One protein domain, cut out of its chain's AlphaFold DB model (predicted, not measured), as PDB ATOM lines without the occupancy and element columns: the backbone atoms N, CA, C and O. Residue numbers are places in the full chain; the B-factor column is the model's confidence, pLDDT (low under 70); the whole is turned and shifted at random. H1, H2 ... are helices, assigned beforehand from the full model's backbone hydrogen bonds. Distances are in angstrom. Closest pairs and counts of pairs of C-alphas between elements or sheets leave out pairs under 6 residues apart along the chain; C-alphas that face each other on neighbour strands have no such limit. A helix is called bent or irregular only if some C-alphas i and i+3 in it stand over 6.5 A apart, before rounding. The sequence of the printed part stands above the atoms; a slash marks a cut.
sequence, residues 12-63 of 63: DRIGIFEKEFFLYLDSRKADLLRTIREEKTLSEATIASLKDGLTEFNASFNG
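Overview. This is residues 12 to 63 of the 63 residues of the protein "ATP synthase F1, alpha subunit" of Leptospirillum sp. Group IV 'UBA BS' (UniProt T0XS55). Two helices, H1 and H2, make a corner, and the long helix H3 folds back over both of them, crossing H1 at a steep angle and forming a helical hairpin with H2. H3 runs nearly along the longest axis of this small elongated model, which spans 32 by 19 by 17 A. The printed part has 52 residues, with three named helices in the order H1, H2, H3 and no named strand, and its class is all helix. The whole is only just compact, close to loose, with a radius of gyration of the C-alphas of 11.4 A.

Along the chain. H1 takes residues 12 to 28 and begins at C-alpha 12, at (25.639, -7.764, 17.180). It is 25.3 A from first to last C-alpha. H1 is irregular, but only just: C-alphas 12 and 15 are 6.7 A apart, and its line is a rough one. H2 takes residues 30 to 39, 14.3 A from first to last C-alpha, and begins at C-alpha 30, at (9.742, -26.183, 6.210). H3 takes residues 44 to 61, 25.0 A from first to last C-alpha, and ends at C-alpha 61, at (25.350, -22.115, 17.767). With 18 residues it is the longest helix by residues.

Arrangement. H1 and H2 only just touch, with 3 pairs of C-alphas within 8 A, and they touch only at the corner by their link. Their closest C-alphas are those of Asp 26 and Leu 33, 7.0 A apart, and H1 touches H2 with residues 25 to 26 alone. The lines of H1 and H2 are about perpendicular, at 82 degrees. H1 and H3 touch, with residues 21 to 25 of H1 and residues 53 to 57 of H3 alone. Their closest C-alphas are those of Phe 21 and Phe 57, 6.9 A apart. They run opposite ways at a steep tilt of 61 degrees. H2 and H3 touch and form a helical hairpin, and H3 touches H2 with residues 46 to 49 alone. Their closest C-alphas are those of Leu 32 and Thr 46, 6.9 A apart. They run opposite ways at a tilt of 37 degrees, only just steep. In H2 and H3 every O i to N i+4 pair is within hydrogen-bond range; in H1, 12 of 13 are.

Size, cuts and confidence. The two C-alphas farthest apart are those of Glu 39 and Gly 63, at 33.7 A. The printed part has no cut and ends at Gly 63, the chain's last residue. The links from H1 to H2 and from H2 to H3 are both tight, with 1 and 4 residues. The mean pLDDT of the printed part is 80.4, and residues 62 to 63 are under 70.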
ATOM      1  N   ASP A  12      24.971  -7.642  18.486       80.75
ATOM      2  CA  ASP A  12      25.639  -7.764  17.180       80.75
ATOM      3  C   ASP A  12      25.514  -9.156  16.539       80.75
ATOM      4  O   ASP A  12      25.697  -9.308  15.332       80.75
ATOM      5  N   ARG A  13      25.210 -10.194  17.328       80.06
ATOM      6  CA  ARG A  13      24.997 -11.564  16.839       80.06
ATOM      7  C   ARG A  13      23.530 -11.894  16.588       80.06
ATOM      8  O   ARG A  13      23.278 -12.914  15.955       80.06
ATOM      9  N   ILE A  14      22.585 -11.047  17.004       81.44
ATOM     10  CA  ILE A  14      21.145 -11.282  16.797       81.44
ATOM     11  C   ILE A  14      20.824 -11.398  15.302       81.44
ATOM     12  O   ILE A  14      20.131 -12.326  14.900       81.44
ATOM     13  N   GLY A  15      21.395 -10.531  14.458       83.25
ATOM     14  CA  GLY A  15      21.144 -10.583  13.012       83.25
ATOM     15  C   GLY A  15      21.685 -11.848  12.330       83.25
ATOM     16  O   GLY A  15      21.088 -12.343  11.376       83.25
ATOM     17  N   ILE A  16      22.799 -12.400  12.825       85.75
ATOM     18  CA  ILE A  16      23.343 -13.681  12.342       85.75
ATOM     19  C   ILE A  16      22.467 -14.825  12.849       85.75
ATOM     20  O   ILE A  16      22.093 -15.701  12.075       85.75
ATOM     21  N   PHE A  17      22.100 -14.777  14.129       84.44
ATOM     22  CA  PHE A  17      21.233 -15.759  14.762       84.44
ATOM     23  C   PHE A  17      19.898 -15.893  14.026       84.44
ATOM     24  O   PHE A  17      19.512 -17.005  13.698       84.44
ATOM     25  N   GLU A  18      19.216 -14.789  13.706       83.19
ATOM     26  CA  GLU A  18      17.947 -14.839  12.967       83.19
ATOM     27  C   GLU A  18      18.101 -15.482  11.589       83.19
ATOM     28  O   GLU A  18      17.274 -16.306  11.207       83.19
ATOM     29  N   LYS A  19      19.162 -15.138  10.848       87.62
ATOM     30  CA  LYS A  19      19.419 -15.710   9.518       87.62
ATOM     31  C   LYS A  19      19.654 -17.214   9.579       87.62
ATOM     32  O   LYS A  19      19.033 -17.964   8.830       87.62
ATOM     33  N   GLU A  20      20.542 -17.638  10.467       87.62
ATOM     34  CA  GLU A  20      20.909 -19.042  10.641       87.62
ATOM     35  C   GLU A  20      19.739 -19.853  11.209       87.62
ATOM     36  O   GLU A  20      19.454 -20.950  10.734       87.62
ATOM     37  N   PHE A  21      18.991 -19.294  12.163       86.06
ATOM     38  CA  PHE A  21      17.801 -19.936  12.713       86.06
ATOM     39  C   PHE A  21      16.684 -20.046  11.670       86.06
ATOM     40  O   PHE A  21      16.016 -21.075  11.586       86.06
ATOM     41  N   PHE A  22      16.508 -19.032  10.819       84.75
ATOM     42  CA  PHE A  22      15.566 -19.099   9.706       84.75
ATOM     43  C   PHE A  22      15.965 -20.182   8.696       84.75
ATOM     44  O   PHE A  22      15.121 -20.988   8.323       84.75
ATOM     45  N   LEU A  23      17.244 -20.268   8.313       87.25
ATOM     46  CA  LEU A  23      17.769 -21.347   7.462       87.25
ATOM     47  C   LEU A  23      17.622 -22.734   8.113       87.25
ATOM     48  O   LEU A  23      17.309 -23.718   7.439       87.25
ATOM     49  N   TYR A  24      17.812 -22.829   9.429       86.44
ATOM     50  CA  TYR A  24      17.593 -24.058  10.188       86.44
ATOM     51  C   TYR A  24      16.127 -24.497  10.135       86.44
ATOM     52  O   TYR A  24      15.829 -25.658   9.846       86.44
ATOM     53  N   LEU A  25      15.202 -23.564  10.367       83.12
ATOM     54  CA  LEU A  25      13.772 -23.830  10.276       83.12
ATOM     55  C   LEU A  25      13.350 -24.147   8.840       83.12
ATOM     56  O   LEU A  25      12.568 -25.065   8.646       83.12
ATOM     57  N   ASP A  26      13.887 -23.461   7.839       83.50
ATOM     58  CA  ASP A  26      13.580 -23.726   6.431       83.50
ATOM     59  C   ASP A  26      14.076 -25.114   5.992       83.50
ATOM     60  O   ASP A  26      13.349 -25.867   5.351       83.50
ATOM     61  N   SER A  27      15.269 -25.521   6.428       83.62
ATOM     62  CA  SER A  27      15.844 -26.826   6.072       83.62
ATOM     63  C   SER A  27      15.238 -28.009   6.834       83.62
ATOM     64  O   SER A  27      15.054 -29.079   6.253       83.62
ATOM     65  N   ARG A  28      14.938 -27.859   8.132       75.69
ATOM     66  CA  ARG A  28      14.475 -28.972   8.988       75.69
ATOM     67  C   ARG A  28      12.992 -28.939   9.322       75.69
ATOM     68  O   ARG A  28      12.445 -29.943   9.776       75.69
ATOM     69  N   LYS A  29      12.351 -27.784   9.174       74.81
ATOM     70  CA  LYS A  29      10.983 -27.512   9.630       74.81
ATOM     71  C   LYS A  29      10.219 -26.664   8.595       74.81
ATOM     72  O   LYS A  29       9.414 -25.818   8.976       74.81
ATOM     73  N   ALA A  30      10.431 -26.900   7.294       76.44
ATOM     74  CA  ALA A  30       9.742 -26.183   6.210       76.44
ATOM     75  C   ALA A  30       8.209 -26.193   6.377       76.44
ATOM     76  O   ALA A  30       7.546 -25.168   6.212       76.44
ATOM     77  N   ASP A  31       7.644 -27.334   6.789       78.44
ATOM     78  CA  ASP A  31       6.216 -27.452   7.099       78.44
ATOM     79  C   ASP A  31       5.786 -26.586   8.286       78.44
ATOM     80  O   ASP A  31       4.696 -26.028   8.257       78.44
ATOM     81  N   LEU A  32       6.642 -26.385   9.292       77.44
ATOM     82  CA  LEU A  32       6.348 -25.502  10.424       77.44
ATOM     83  C   LEU A  32       6.238 -24.043   9.969       77.44
ATOM     84  O   LEU A  32       5.309 -23.345  10.373       77.44
ATOM     85  N   LEU A  33       7.153 -23.580   9.108       78.25
ATOM     86  CA  LEU A  33       7.086 -22.232   8.528       78.25
ATOM     87  C   LEU A  33       5.829 -22.056   7.675       78.25
ATOM     88  O   LEU A  33       5.192 -21.001   7.720       78.25
ATOM     89  N   ARG A  34       5.444 -23.099   6.935       80.50
ATOM     90  CA  ARG A  34       4.202 -23.123   6.162       80.50
ATOM     91  C   ARG A  34       2.975 -23.035   7.070       80.50
ATOM     92  O   ARG A  34       2.141 -22.162   6.847       80.50
ATOM     93  N   THR A  35       2.911 -23.827   8.139       79.25
ATOM     94  CA  THR A  35       1.837 -23.768   9.143       79.25
ATOM     95  C   THR A  35       1.756 -22.395   9.810       79.25
ATOM     96  O   THR A  35       0.672 -21.828   9.883       79.25
ATOM     97  N   ILE A  36       2.883 -21.801  10.219       79.69
ATOM     98  CA  ILE A  36       2.914 -20.442  10.796       79.69
ATOM     99  C   ILE A  36       2.359 -19.412   9.801       79.69
ATOM    100  O   ILE A  36       1.605 -18.512  10.182       79.69
ATOM    101  N   ARG A  37       2.716 -19.543   8.517       79.56
ATOM    102  CA  ARG A  37       2.272 -18.640   7.449       79.56
ATOM    103  C   ARG A  37       0.783 -18.791   7.127       79.56
ATOM    104  O   ARG A  37       0.130 -17.787   6.839       79.56
ATOM    105  N   GLU A  38       0.272 -20.019   7.152       80.62
ATOM    106  CA  GLU A  38      -1.113 -20.363   6.812       80.62
ATOM    107  C   GLU A  38      -2.075 -20.107   7.985       80.62
ATOM    108  O   GLU A  38      -3.078 -19.417   7.802       80.62
ATOM    109  N   GLU A  39      -1.762 -20.587   9.194       75.50
ATOM    110  CA  GLU A  39      -2.630 -20.442  10.373       75.50
ATOM    111  C   GLU A  39      -2.646 -19.010  10.922       75.50
ATOM    112  O   GLU A  39      -3.590 -18.629  11.621       75.50
ATOM    113  N   LYS A  40      -1.590 -18.218  10.656       73.81
ATOM    114  CA  LYS A  40      -1.343 -16.883  11.251       73.81
ATOM    115  C   LYS A  40      -1.475 -16.848  12.781       73.81
ATOM    116  O   LYS A  40      -1.554 -15.779  13.383       73.81
ATOM    117  N   THR A  41      -1.486 -18.023  13.399       72.12
ATOM    118  CA  THR A  41      -1.719 -18.264  14.812       72.12
ATOM    119  C   THR A  41      -0.632 -19.214  15.263       72.12
ATOM    120  O   THR A  41      -0.372 -20.239  14.639       72.12
ATOM    121  N   LEU A  42       0.048 -18.851  16.343       72.69
ATOM    122  CA  LEU A  42       1.026 -19.721  16.972       72.69
ATOM    123  C   LEU A  42       0.277 -20.693  17.884       72.69
ATOM    124  O   LEU A  42       0.083 -20.426  19.067       72.69
ATOM    125  N   SER A  43      -0.166 -21.804  17.300       77.88
ATOM    126  CA  SER A  43      -0.732 -22.948  18.017       77.88
ATOM    127  C   SER A  43       0.272 -23.486  19.047       77.88
ATOM    128  O   SER A  43       1.484 -23.395  18.840       77.88
ATOM    129  N   GLU A  44      -0.189 -24.081  20.151       80.06
ATOM    130  CA  GLU A  44       0.713 -24.599  21.198       80.06
ATOM    131  C   GLU A  44       1.725 -25.621  20.657       80.06
ATOM    132  O   GLU A  44       2.895 -25.588  21.035       80.06
ATOM    133  N   ALA A  45       1.311 -26.462  19.704       79.38
ATOM    134  CA  ALA A  45       2.192 -27.404  19.010       79.38
ATOM    135  C   ALA A  45       3.298 -26.697  18.202       79.38
ATOM    136  O   ALA A  45       4.459 -27.115  18.205       79.38
ATOM    137  N   THR A  46       2.950 -25.588  17.548       79.56
ATOM    138  CA  THR A  46       3.874 -24.749  16.782       79.56
ATOM    139  C   THR A  46       4.859 -24.046  17.713       79.56
ATOM    140  O   THR A  46       6.059 -24.026  17.446       79.56
ATOM    141  N   ILE A  47       4.379 -23.537  18.853       81.56
ATOM    142  CA  ILE A  47       5.219 -22.938  19.899       81.56
ATOM    143  C   ILE A  47       6.186 -23.976  20.479       81.56
ATOM    144  O   ILE A  47       7.362 -23.663  20.659       81.56
ATOM    145  N   ALA A  48       5.721 -25.196  20.758       84.69
ATOM    146  CA  ALA A  48       6.570 -26.279  21.249       84.69
ATOM    147  C   ALA A  48       7.674 -26.620  20.237       84.69
ATOM    148  O   ALA A  48       8.850 -26.590  20.582       84.69
ATOM    149  N   SER A  49       7.316 -26.797  18.961       81.25
ATOM    150  CA  SER A  49       8.294 -27.061  17.896       81.25
ATOM    151  C   SER A  49       9.313 -25.932  17.715       81.25
ATOM    152  O   SER A  49      10.483 -26.202  17.446       81.25
ATOM    153  N   LEU A  50       8.893 -24.671  17.864       81.69
ATOM    154  CA  LEU A  50       9.805 -23.527  17.827       81.69
ATOM    155  C   LEU A  50      10.758 -23.522  19.024       81.69
ATOM    156  O   LEU A  50      11.938 -23.240  18.840       81.69
ATOM    157  N   LYS A  51      10.272 -23.841  20.230       83.06
ATOM    158  CA  LYS A  51      11.105 -23.945  21.440       83.06
ATOM    159  C   LYS A  51      12.145 -25.056  21.327       83.06
ATOM    160  O   LYS A  51      13.301 -24.833  21.685       83.06
ATOM    161  N   ASP A  52      11.752 -26.212  20.806       84.69
ATOM    162  CA  ASP A  52      12.667 -27.333  20.583       84.69
ATOM    163  C   ASP A  52      13.728 -26.955  19.546       84.69
ATOM    164  O   ASP A  52      14.924 -27.085  19.805       84.69
ATOM    165  N   GLY A  53      13.305 -26.366  18.421       83.50
ATOM    166  CA  GLY A  53      14.220 -25.865  17.396       83.50
ATOM    167  C   GLY A  53      15.185 -24.810  17.936       83.50
ATOM    168  O   GLY A  53      16.372 -24.860  17.629       83.50
ATOM    169  N   LEU A  54      14.706 -23.891  18.778       82.69
ATOM    170  CA  LEU A  54      15.542 -22.907  19.469       82.69
ATOM    171  C   LEU A  54      16.558 -23.577  20.390       82.69
ATOM    172  O   LEU A  54      17.712 -23.169  20.397       82.69
ATOM    173  N   THR A  55      16.162 -24.598  21.144       83.44
ATOM    174  CA  THR A  55      17.052 -25.299  22.080       83.44
ATOM    175  C   THR A  55      18.159 -26.047  21.334       83.44
ATOM    176  O   THR A  55      19.336 -25.887  21.659       83.44
ATOM    177  N   GLU A  56      17.802 -26.800  20.291       83.88
ATOM    178  CA  GLU A  56      18.757 -27.516  19.435       83.88
ATOM    179  C   GLU A  56      19.701 -26.560  18.695       83.88
ATOM    180  O   GLU A  56      20.916 -26.782  18.640       83.88
ATOM    181  N   PHE A  57      19.153 -25.472  18.147       84.50
ATOM    182  CA  PHE A  57      19.935 -24.474  17.432       84.50
ATOM    183  C   PHE A  57      20.891 -23.735  18.371       84.50
ATOM    184  O   PHE A  57      22.061 -23.589  18.046       84.50
ATOM    185  N   ASN A  58      20.438 -23.318  19.556       79.88
ATOM    186  CA  ASN A  58      21.266 -22.586  20.519       79.88
ATOM    187  C   ASN A  58      22.404 -23.464  21.075       79.88
ATOM    188  O   ASN A  58      23.524 -22.985  21.247       79.88
ATOM    189  N   ALA A  59      22.151 -24.765  21.269       81.44
ATOM    190  CA  ALA A  59      23.197 -25.739  21.588       81.44
ATOM    191  C   ALA A  59      24.227 -25.885  20.454       81.44
ATOM    192  O   ALA A  59      25.417 -26.009  20.726       81.44
ATOM    193  N   SER A  60      23.784 -25.829  19.195       80.00
ATOM    194  CA  SER A  60      24.667 -25.913  18.021       80.00
ATOM    195  C   SER A  60      25.407 -24.600  17.724       80.00
ATOM    196  O   SER A  60      26.501 -24.627  17.177       80.00
ATOM    197  N   PHE A  61      24.819 -23.450  18.063       78.06
ATOM    198  CA  PHE A  61      25.350 -22.115  17.767       78.06
ATOM    199  C   PHE A  61      26.383 -21.631  18.797       78.06
ATOM    200  O   PHE A  61      27.282 -20.865  18.451       78.06
ATOM    201  N   ASN A  62      26.254 -22.059  20.058       69.75
ATOM    202  CA  ASN A  62      27.233 -21.777  21.117       69.75
ATOM    203  C   ASN A  62      28.307 -22.872  21.272       69.75
ATOM    204  O   ASN A  62      29.188 -22.711  22.119       69.75
ATOM    205  N   GLY A  63      28.189 -23.976  20.526       54.72
ATOM    206  CA  GLY A  63      29.124 -25.104  20.528       54.72
ATOM    207  C   GLY A  63      30.377 -24.879  19.694       54.72
ATOM    208  O   GLY A  63      30.353 -24.018  18.786       54.72
TER     209      GLY A  63